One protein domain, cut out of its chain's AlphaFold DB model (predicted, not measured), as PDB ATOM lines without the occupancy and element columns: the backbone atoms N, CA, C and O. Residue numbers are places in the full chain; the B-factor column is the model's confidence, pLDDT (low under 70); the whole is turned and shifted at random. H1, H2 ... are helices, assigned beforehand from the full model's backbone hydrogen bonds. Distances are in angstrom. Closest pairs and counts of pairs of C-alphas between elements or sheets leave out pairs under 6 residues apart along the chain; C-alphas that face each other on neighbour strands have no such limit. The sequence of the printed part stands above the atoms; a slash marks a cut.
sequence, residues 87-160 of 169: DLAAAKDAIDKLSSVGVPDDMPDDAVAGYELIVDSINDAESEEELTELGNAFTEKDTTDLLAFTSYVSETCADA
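This is residues 87 to 160 of the 169 residues of the protein "Unannotated protein" of freshwater metagenome (UniProt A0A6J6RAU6). Helix H2 runs through the middle of a small helical domain: the longest helix by residues, H4, crosses its first part, while H1 and H3 meet it near its other end. H2, H3 and H4 frame a rough triangle with a blunt tip at residues 138 and 139, and H1 runs on the far side of H2 from that tip. The printed part has 74 residues with four named helices, H1, H2, H3 and H4 in that order, and no named strand; the class is all helix. The whole is compact, with a radius of gyration of the C-alphas of 12.4 A, and its rounded outline spans 32 by 28 by 19 A.

H1 holds residues 88 to 101 and is 19.8 A long from first to last C-alpha; C-alpha 88 is at (266.629, 202.737, 145.621). H2 holds residues 109 to 124 and is 22.2 A long, from C-alpha 109 at (244.000, 212.365, 135.974). H3 holds residues 128 to 137 and is 14.3 A long. H4 holds residues 140 to 156 and is 24.2 A long, to C-alpha 156 at (241.678, 200.603, 145.105).

H2 is the hub and touches the three other helices; the helix packing is mostly crossed. H1 touches H2, whose residues 119 to 123 alone take part; the closest C-alphas are those of Ile 95 and Val 119, 6.3 A apart. These two form a helical hairpin at a steep tilt of 43 degrees, opposite ways. H2 and H3 form a second helical hairpin, at a steep tilt of 40 degrees, opposite ways. They only just touch, with 3 pairs of C-alphas within 8 A, through residues 121 to 122 alone of H2; the closest C-alphas are those of Ser 121 and Leu 131, 6.6 A apart. H1 and H3 are close but not clearly touching, the closest C-alphas, of Leu 88 and Glu 128, being 6.5 A apart. H4 touches H2 with 31 pairs of C-alphas within 8 A; the closest are those of Ala 111 and Phe 149, 3.8 A apart. H4 and H2 stand about perpendicular, at 75 degrees. H4 is apart from H1 and from H3. In H1, H2, H3 and H4 every O i to N i+4 pair is within hydrogen-bond range.

The two C-alphas farthest apart are those of Asp 106 and Glu 129, 33.4 A. The printed part has no cut. The links from H2 to H3 and from H3 to H4 are tight, the link from H1 to H2 is short, and no link is long. The mean pLDDT of the printed part is 91.7, and no printed residue is under 70.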
ATOM      1  N   ASP A  87     265.813 201.027 149.794       87.81
ATOM      2  CA  ASP A  87     266.603 200.451 148.698       87.81
ATOM      3  C   ASP A  87     266.168 201.036 147.348       87.81
ATOM      4  O   ASP A  87     265.210 200.590 146.714       87.81
ATOM      5  N   LEU A  88     266.900 202.055 146.889       87.88
ATOM      6  CA  LEU A  88     266.629 202.737 145.621       87.88
ATOM      7  C   LEU A  88     266.657 201.788 144.415       87.88
ATOM      8  O   LEU A  88     265.904 201.971 143.460       87.88
ATOM      9  N   ALA A  89     267.518 200.766 144.430       90.62
ATOM     10  CA  ALA A  89     267.583 199.811 143.330       90.62
ATOM     11  C   ALA A  89     266.323 198.936 143.289       90.62
ATOM     12  O   ALA A  89     265.774 198.714 142.210       90.62
ATOM     13  N   ALA A  90     265.838 198.494 144.452       89.94
ATOM     14  CA  ALA A  90     264.569 197.787 144.566       89.94
ATOM     15  C   ALA A  90     263.383 198.680 144.173       89.94
ATOM     16  O   ALA A  90     262.494 198.222 143.458       89.94
ATOM     17  N   ALA A  91     263.396 199.959 144.560       88.62
ATOM     18  CA  ALA A  91     262.379 200.924 144.150       88.62
ATOM     19  C   ALA A  91     262.352 201.108 142.622       88.62
ATOM     20  O   ALA A  91     261.283 201.045 142.022       88.62
ATOM     21  N   LYS A  92     263.517 201.261 141.974       90.94
ATOM     22  CA  LYS A  92     263.629 201.354 140.507       90.94
ATOM     23  C   LYS A  92     263.123 200.096 139.799       90.94
ATOM     24  O   LYS A  92     262.355 200.212 138.851       90.94
ATOM     25  N   ASP A  93     263.513 198.909 140.266       91.69
ATOM     26  CA  ASP A  93     263.035 197.628 139.719       91.69
ATOM     27  C   ASP A  93     261.510 197.495 139.834       91.69
ATOM     28  O   ASP A  93     260.830 197.091 138.892       91.69
ATOM     29  N   ALA A  94     260.958 197.883 140.980       89.31
ATOM     30  CA  ALA A  94     259.532 197.787 141.227       89.31
ATOM     31  C   ALA A  94     258.726 198.840 140.435       89.31
ATOM     32  O   ALA A  94     257.645 198.532 139.938       89.31
ATOM     33  N   ILE A  95     259.273 200.041 140.216       90.12
ATOM     34  CA  ILE A  95     258.696 201.061 139.324       90.12
ATOM     35  C   ILE A  95     258.735 200.637 137.850       90.12
ATOM     36  O   ILE A  95     257.767 200.885 137.128       90.12
ATOM     37  N   ASP A  96     259.806 199.981 137.395       91.19
ATOM     38  CA  ASP A  96     259.899 199.430 136.034       91.19
ATOM     39  C   ASP A  96     258.814 198.367 135.802       91.19
ATOM     40  O   ASP A  96     258.074 198.425 134.817       91.19
ATOM     41  N   LYS A  97     258.614 197.473 136.781       89.62
ATOM     42  CA  LYS A  97     257.501 196.511 136.775       89.62
ATOM     43  C   LYS A  97     256.143 197.199 136.749       89.62
ATOM     44  O   LYS A  97     255.300 196.825 135.937       89.62
ATOM     45  N   LEU A  98     255.930 198.211 137.592       89.38
ATOM     46  CA  LEU A  98     254.663 198.940 137.635       89.38
ATOM     47  C   LEU A  98     254.372 199.637 136.295       89.38
ATOM     48  O   LEU A  98     253.260 199.561 135.783       89.38
ATOM     49  N   SER A  99     255.396 200.238 135.686       88.75
ATOM     50  CA  SER A  99     255.304 200.875 134.364       88.75
ATOM     51  C   SER A  99     255.033 199.856 133.255       88.75
ATOM     52  O   SER A  99     254.336 200.162 132.291       88.75
ATOM     53  N   SER A 100     255.550 198.631 133.393       90.25
ATOM     54  CA  SER A 100     255.266 197.531 132.469       90.25
ATOM     55  C   SER A 100     253.827 197.021 132.572       90.25
ATOM     56  O   SER A 100     253.296 196.551 131.566       90.25
ATOM     57  N   VAL A 101     253.217 197.066 133.760       91.19
ATOM     58  CA  VAL A 101     251.793 196.745 133.956       91.19
ATOM     59  C   VAL A 101     250.910 197.871 133.410       91.19
ATOM     60  O   VAL A 101     249.845 197.606 132.855       91.19
ATOM     61  N   GLY A 102     251.386 199.113 133.507       89.81
ATOM     62  CA  GLY A 102     250.674 200.303 133.063       89.81
ATOM     63  C   GLY A 102     249.698 200.833 134.111       89.81
ATOM     64  O   GLY A 102     249.465 200.224 135.155       89.81
ATOM     65  N   VAL A 103     249.141 202.008 133.825       91.56
ATOM     66  CA  VAL A 103     248.183 202.687 134.700       91.56
ATOM     67  C   VAL A 103     246.762 202.233 134.349       91.56
ATOM     68  O   VAL A 103     246.428 202.221 133.163       91.56
ATOM     69  N   PRO A 104     245.919 201.862 135.327       89.94
ATOM     70  CA  PRO A 104     244.521 201.524 135.066       89.94
ATOM     71  C   PRO A 104     243.730 202.717 134.508       89.94
ATOM     72  O   PRO A 104     243.856 203.830 135.015       89.94
ATOM     73  N   ASP A 105     242.846 202.474 133.531       89.19
ATOM     74  CA  ASP A 105     242.002 203.509 132.892       89.19
ATOM     75  C   ASP A 105     241.042 204.235 133.854       89.19
ATOM     76  O   ASP A 105     240.556 205.321 133.545       89.19
ATOM     77  N   ASP A 106     240.740 203.639 135.009       90.50
ATOM     78  CA  ASP A 106     239.867 204.230 136.033       90.50
ATOM     79  C   ASP A 106     240.625 205.176 136.988       90.50
ATOM     80  O   ASP A 106     240.020 205.825 137.839       90.50
ATOM     81  N   MET A 107     241.957 205.278 136.868       93.38
ATOM     82  CA  MET A 107     242.745 206.194 137.691       93.38
ATOM     83  C   MET A 107     242.438 207.654 137.306       93.38
ATOM     84  O   MET A 107     242.572 208.015 136.137       93.38
ATOM     85  N   PRO A 108     242.050 208.519 138.261       95.44
ATOM     86  CA  PRO A 108     241.754 209.916 137.958       95.44
ATOM     87  C   PRO A 108     243.011 210.661 137.487       95.44
ATOM     88  O   PRO A 108     244.101 210.386 137.985       95.44
ATOM     89  N   ASP A 109     242.868 211.639 136.584       96.25
ATOM     90  CA  ASP A 109     244.000 212.365 135.974       96.25
ATOM     91  C   ASP A 109     245.010 212.913 137.001       96.25
ATOM     92  O   ASP A 109     246.217 212.813 136.796       96.25
ATOM     93  N   ASP A 110     244.539 213.447 138.133       96.31
ATOM     94  CA  ASP A 110     245.420 213.960 139.194       96.31
ATOM     95  C   ASP A 110     246.238 212.835 139.860       96.31
ATOM     96  O   ASP A 110     247.402 213.025 140.207       96.31
ATOM     97  N   ALA A 111     245.662 211.635 139.997       96.75
ATOM     98  CA  ALA A 111     246.381 210.459 140.483       96.75
ATOM     99  C   ALA A 111     247.369 209.922 139.440       96.75
ATOM    100  O   ALA A 111     248.459 209.498 139.818       96.75
ATOM    101  N   VAL A 112     247.030 209.987 138.146       95.88
ATOM    102  CA  VAL A 112     247.969 209.654 137.061       95.88
ATOM    103  C   VAL A 112     249.170 210.600 137.101       95.88
ATOM    104  O   VAL A 112     250.306 210.140 137.080       95.88
ATOM    105  N   ALA A 113     248.938 211.907 137.250       96.75
ATOM    106  CA  ALA A 113     250.012 212.891 137.386       96.75
ATOM    107  C   ALA A 113     250.888 212.623 138.623       96.75
ATOM    108  O   ALA A 113     252.115 212.676 138.538       96.75
ATOM    109  N   GLY A 114     250.276 212.276 139.760       95.69
ATOM    110  CA  GLY A 114     251.005 211.912 140.977       95.69
ATOM    111  C   GLY A 114     251.846 210.649 140.802       95.69
ATOM    112  O   GLY A 114     252.990 210.600 141.251       95.69
ATOM    113  N   TYR A 115     251.306 209.644 140.111       94.81
ATOM    114  CA  TYR A 115     252.027 208.430 139.745       94.81
ATOM    115  C   TYR A 115     253.246 208.734 138.866       94.81
ATOM    116  O   TYR A 115     254.361 208.341 139.213       94.81
ATOM    117  N   GLU A 116     253.053 209.457 137.758       94.88
ATOM    118  CA  GLU A 116     254.134 209.812 136.830       94.88
ATOM    119  C   GLU A 116     255.245 210.593 137.539       94.88
ATOM    120  O   GLU A 116     256.424 210.346 137.296       94.88
ATOM    121  N   LEU A 117     254.883 211.467 138.479       94.12
ATOM    122  CA  LEU A 117     255.833 212.243 139.267       94.12
ATOM    123  C   LEU A 117     256.704 211.364 140.178       94.12
ATOM    124  O   LEU A 117     257.909 211.598 140.281       94.12
ATOM    125  N   ILE A 118     256.137 210.323 140.800       91.19
ATOM    126  CA  ILE A 118     256.906 209.337 141.584       91.19
ATOM    127  C   ILE A 118     257.841 208.538 140.672       91.19
ATOM    128  O   ILE A 118     259.012 208.354 141.009       91.19
ATOM    129  N   VAL A 119     257.337 208.065 139.528       92.25
ATOM    130  CA  VAL A 119     258.122 207.289 138.552       92.25
ATOM    131  C   VAL A 119     259.312 208.095 138.052       92.25
ATOM    132  O   VAL A 119     260.431 207.581 138.041       92.25
ATOM    133  N   ASP A 120     259.077 209.343 137.654       93.12
ATOM    134  CA  ASP A 120     260.107 210.251 137.160       93.12
ATOM    135  C   ASP A 120     261.140 210.538 138.256       93.12
ATOM    136  O   ASP A 120     262.330 210.305 138.053       93.12
ATOM    137  N   SER A 121     260.681 210.876 139.468       90.88
ATOM    138  CA  SER A 121     261.558 211.155 140.616       90.88
ATOM    139  C   SER A 121     262.459 209.972 140.974       90.88
ATOM    140  O   SER A 121     263.646 210.146 141.240       90.88
ATOM    141  N   ILE A 122     261.913 208.750 140.984       90.31
ATOM    142  CA  ILE A 122     262.689 207.545 141.295       90.31
ATOM    143  C   ILE A 122     263.682 207.239 140.176       90.31
ATOM    144  O   ILE A 122     264.808 206.849 140.475       90.31
ATOM    145  N   ASN A 123     263.298 207.394 138.906       90.62
ATOM    146  CA  ASN A 123     264.193 207.137 137.777       90.62
ATOM    147  C   ASN A 123     265.353 208.136 137.714       90.62
ATOM    148  O   ASN A 123     266.489 207.709 137.474       90.62
ATOM    149  N   ASP A 124     265.068 209.417 137.954       93.31
ATOM    150  CA  ASP A 124     266.042 210.510 137.899       93.31
ATOM    151  C   ASP A 124     267.028 210.471 139.074       93.31
ATOM    152  O   ASP A 124     268.226 210.666 138.878       93.31
ATOM    153  N   ALA A 125     266.567 210.111 140.277       92.25
ATOM    154  CA  ALA A 125     267.429 210.046 141.454       92.25
ATOM    155  C   ALA A 125     268.565 209.019 141.295       92.25
ATOM    156  O   ALA A 125     268.326 207.830 141.051       92.25
ATOM    157  N   GLU A 126     269.821 209.426 141.507       93.25
ATOM    158  CA  GLU A 126     270.967 208.509 141.565       93.25
ATOM    159  C   GLU A 126     271.210 207.986 142.992       93.25
ATOM    160  O   GLU A 126     271.934 207.004 143.189       93.25
ATOM    161  N   SER A 127     270.583 208.615 143.992       91.50
ATOM    162  CA  SER A 127     270.725 208.300 145.415       91.50
ATOM    163  C   SER A 127     269.466 208.622 146.237       91.50
ATOM    164  O   SER A 127     268.607 209.394 145.821       91.50
ATOM    165  N   GLU A 128     269.364 208.052 147.443       86.31
ATOM    166  CA  GLU A 128     268.270 208.332 148.395       86.31
ATOM    167  C   GLU A 128     268.225 209.810 148.827       86.31
ATOM    168  O   GLU A 128     267.160 210.367 149.107       86.31
ATOM    169  N   GLU A 129     269.392 210.456 148.878       90.25
ATOM    170  CA  GLU A 129     269.527 211.865 149.253       90.25
ATOM    171  C   GLU A 129     268.933 212.776 148.167       90.25
ATOM    172  O   GLU A 129     268.192 213.702 148.491       90.25
ATOM    173  N   GLU A 130     269.141 212.451 146.885       91.31
ATOM    174  CA  GLU A 130     268.489 213.147 145.765       91.31
ATOM    175  C   GLU A 130     266.981 212.919 145.729       91.31
ATOM    176  O   GLU A 130     266.230 213.860 145.504       91.31
ATOM    177  N   LEU A 131     266.518 211.702 146.022       87.25
ATOM    178  CA  LEU A 131     265.085 211.407 146.153       87.25
ATOM    179  C   LEU A 131     264.431 212.254 147.250       87.25
ATOM    180  O   LEU A 131     263.329 212.775 147.086       87.25
ATOM    181  N   THR A 132     265.141 212.429 148.365       88.31
ATOM    182  CA  THR A 132     264.707 213.304 149.455       88.31
ATOM    183  C   THR A 132     264.707 214.770 149.019       88.31
ATOM    184  O   THR A 132     263.780 215.508 149.348       88.31
ATOM    185  N   GLU A 133     265.724 215.222 148.285       91.81
ATOM    186  CA  GLU A 133     265.793 216.595 147.777       91.81
ATOM    187  C   GLU A 133     264.667 216.886 146.770       91.81
ATOM    188  O   GLU A 133     263.982 217.901 146.912       91.81
ATOM    189  N   LEU A 134     264.396 215.957 145.847       87.25
ATOM    190  CA  LEU A 134     263.269 216.002 144.912       87.25
ATOM    191  C   LEU A 134     261.935 216.108 145.656       87.25
ATOM    192  O   LEU A 134     261.149 217.007 145.368       87.25
ATOM    193  N   GLY A 135     261.731 215.284 146.688       87.12
ATOM    194  CA  GLY A 135     260.532 215.344 147.526       87.12
ATOM    195  C   GLY A 135     260.317 216.694 148.219       87.12
ATOM    196  O   GLY A 135     259.182 217.124 148.411       87.12
ATOM    197  N   ASN A 136     261.397 217.402 148.566       89.31
ATOM    198  CA  ASN A 136     261.323 218.750 149.142       89.31
ATOM    199  C   ASN A 136     261.132 219.851 148.088       89.31
ATOM    200  O   ASN A 136     260.725 220.963 148.432       89.31
ATOM    201  N   ALA A 137     261.453 219.567 146.825       92.81
ATOM    202  CA  ALA A 137     261.290 220.487 145.705       92.81
ATOM    203  C   ALA A 137     259.869 220.475 145.116       92.81
ATOM    204  O   ALA A 137     259.559 221.319 144.272       92.81
ATOM    205  N   PHE A 138     259.006 219.561 145.567       93.06
ATOM    206  CA  PHE A 138     257.622 219.464 145.117       93.06
ATOM    207  C   PHE A 138     256.828 220.741 145.391       93.06
ATOM    208  O   PHE A 138     256.863 221.341 146.467       93.06
ATOM    209  N   THR A 139     256.082 221.157 144.376       95.50
ATOM    210  CA  THR A 139     255.150 222.276 144.444       95.50
ATOM    211  C   THR A 139     253.847 221.873 145.148       95.50
ATOM    212  O   THR A 139     253.578 220.699 145.420       95.50
ATOM    213  N   GLU A 140     252.984 222.854 145.434       94.62
ATOM    214  CA  GLU A 140     251.637 222.588 145.972       94.62
ATOM    215  C   GLU A 140     250.800 221.704 145.034       94.62
ATOM    216  O   GLU A 140     250.008 220.879 145.499       94.62
ATOM    217  N   LYS A 141     250.992 221.855 143.716       95.06
ATOM    218  CA  LYS A 141     250.334 221.008 142.719       95.06
ATOM    219  C   LYS A 141     250.852 219.573 142.801       95.06
ATOM    220  O   LYS A 141     250.042 218.670 142.950       95.06
ATOM    221  N   ASP A 142     252.166 219.387 142.803       96.00
ATOM    222  CA  ASP A 142     252.787 218.057 142.887       96.00
ATOM    223  C   ASP A 142     252.326 217.309 144.142       96.00
ATOM    224  O   ASP A 142     251.970 216.136 144.098       96.00
ATOM    225  N   THR A 143     252.237 218.023 145.267       94.81
ATOM    226  CA  THR A 143     251.739 217.466 146.531       94.81
ATOM    227  C   THR A 143     250.277 217.021 146.428       94.81
ATOM    228  O   THR A 143     249.904 215.994 146.992       94.81
ATOM    229  N   THR A 144     249.445 217.785 145.716       95.81
ATOM    230  CA  THR A 144     248.028 217.461 145.493       95.81
ATOM    231  C   THR A 144     247.884 216.227 144.606       95.81
ATOM    232  O   THR A 144     247.122 215.324 144.947       95.81
ATOM    233  N   ASP A 145     248.653 216.159 143.523       96.94
ATOM    234  CA  ASP A 145     248.662 215.033 142.589       96.94
ATOM    235  C   ASP A 145     249.143 213.745 143.304       96.94
ATOM    236  O   ASP A 145     248.507 212.693 143.225       96.94
ATOM    237  N   LEU A 146     250.195 213.836 144.129       93.75
ATOM    238  CA  LEU A 146     250.675 212.735 144.983       93.75
ATOM    239  C   LEU A 146     249.634 212.257 146.004       93.75
ATOM    240  O   LEU A 146     249.518 211.057 146.273       93.75
ATOM    241  N   LEU A 147     248.881 213.185 146.598       94.56
ATOM    242  CA  LEU A 147     247.785 212.868 147.514       94.56
ATOM    243  C   LEU A 147     246.642 212.157 146.791       94.56
ATOM    244  O   LEU A 147     246.124 211.175 147.318       94.56
ATOM    245  N   ALA A 148     246.280 212.615 145.591       96.62
ATOM    246  CA  ALA A 148     245.274 211.967 144.756       96.62
ATOM    247  C   ALA A 148     245.698 210.536 144.399       96.62
ATOM    248  O   ALA A 148     244.910 209.603 144.561       96.62
ATOM    249  N   PHE A 149     246.963 210.347 144.013       95.50
ATOM    250  CA  PHE A 149     247.538 209.027 143.765       95.50
ATOM    251  C   PHE A 149     247.471 208.127 145.001       95.50
ATOM    252  O   PHE A 149     246.957 207.012 144.943       95.50
ATOM    253  N   THR A 150     247.929 208.630 146.148       92.25
ATOM    254  CA  THR A 150     247.921 207.867 147.401       92.25
ATOM    255  C   THR A 150     246.497 207.498 147.828       92.25
ATOM    256  O   THR A 150     246.277 206.369 148.262       92.25
ATOM    257  N   SER A 151     245.524 208.409 147.671       94.44
ATOM    258  CA  SER A 151     244.104 208.133 147.939       94.44
ATOM    259  C   SER A 151     243.604 207.006 147.047       94.44
ATOM    260  O   SER A 151     243.154 205.983 147.563       94.44
ATOM    261  N   TYR A 152     243.800 207.137 145.730       93.69
ATOM    262  CA  TYR A 152     243.397 206.129 144.753       93.69
ATOM    263  C   TYR A 152     243.953 204.751 145.104       93.69
ATOM    264  O   TYR A 152     243.206 203.778 145.155       93.69
ATOM    265  N   VAL A 153     245.252 204.658 145.393       92.56
ATOM    266  CA  VAL A 153     245.896 203.393 145.753       92.56
ATOM    267  C   VAL A 153     245.380 202.859 147.086       92.56
ATOM    268  O   VAL A 153     245.159 201.661 147.217       92.56
ATOM    269  N   SER A 154     245.145 203.715 148.079       89.88
ATOM    270  CA  SER A 154     244.613 203.271 149.371       89.88
ATOM    271  C   SER A 154     243.188 202.723 149.275       89.88
ATOM    272  O   SER A 154     242.864 201.785 149.994       89.88
ATOM    273  N   GLU A 155     242.364 203.264 148.376       90.44
ATOM    274  CA  GLU A 155     240.980 202.837 148.158       90.44
ATOM    275  C   GLU A 155     240.910 201.619 147.231       90.44
ATOM    276  O   GLU A 155     240.216 200.647 147.521       90.44
ATOM    277  N   THR A 156     241.680 201.642 146.145       90.94
ATOM    278  CA  THR A 156     241.678 200.603 145.105       90.94
ATOM    279  C   THR A 156     242.486 199.375 145.518       90.94
ATOM    280  O   THR A 156     242.115 198.248 145.198       90.94
ATOM    281  N   CYS A 157     243.590 199.573 146.243       91.69
ATOM    282  CA  CYS A 157     244.526 198.518 146.637       91.69
ATOM    283  C   CYS A 157     244.441 198.149 148.125       91.69
ATOM    284  O   CYS A 157     245.330 197.449 148.611       91.69
ATOM    285  N   ALA A 158     243.404 198.582 148.855       87.81
ATOM    286  CA  ALA A 158     243.242 198.315 150.289       87.81
ATOM    287  C   ALA A 158     243.447 196.829 150.643       87.81
ATOM    288  O   ALA A 158     244.236 196.500 151.534       87.81
ATOM    289  N   ASP A 159     242.781 195.938 149.900       80.75
ATOM    290  CA  ASP A 159     242.855 194.487 150.077       80.75
ATOM    291  C   ASP A 159     244.257 193.930 149.797       80.75
ATOM    292  O   ASP A 159     244.769 193.116 150.566       80.75
ATOM    293  N   ALA A 160     244.903 194.399 148.723       82.06
ATOM    294  CA  ALA A 160     246.246 193.963 148.333       82.06
ATOM    295  C   ALA A 160     247.315 194.416 149.342       82.06
ATOM    296  O   ALA A 160     248.268 193.688 149.616       82.06
TER     297      ALA A 160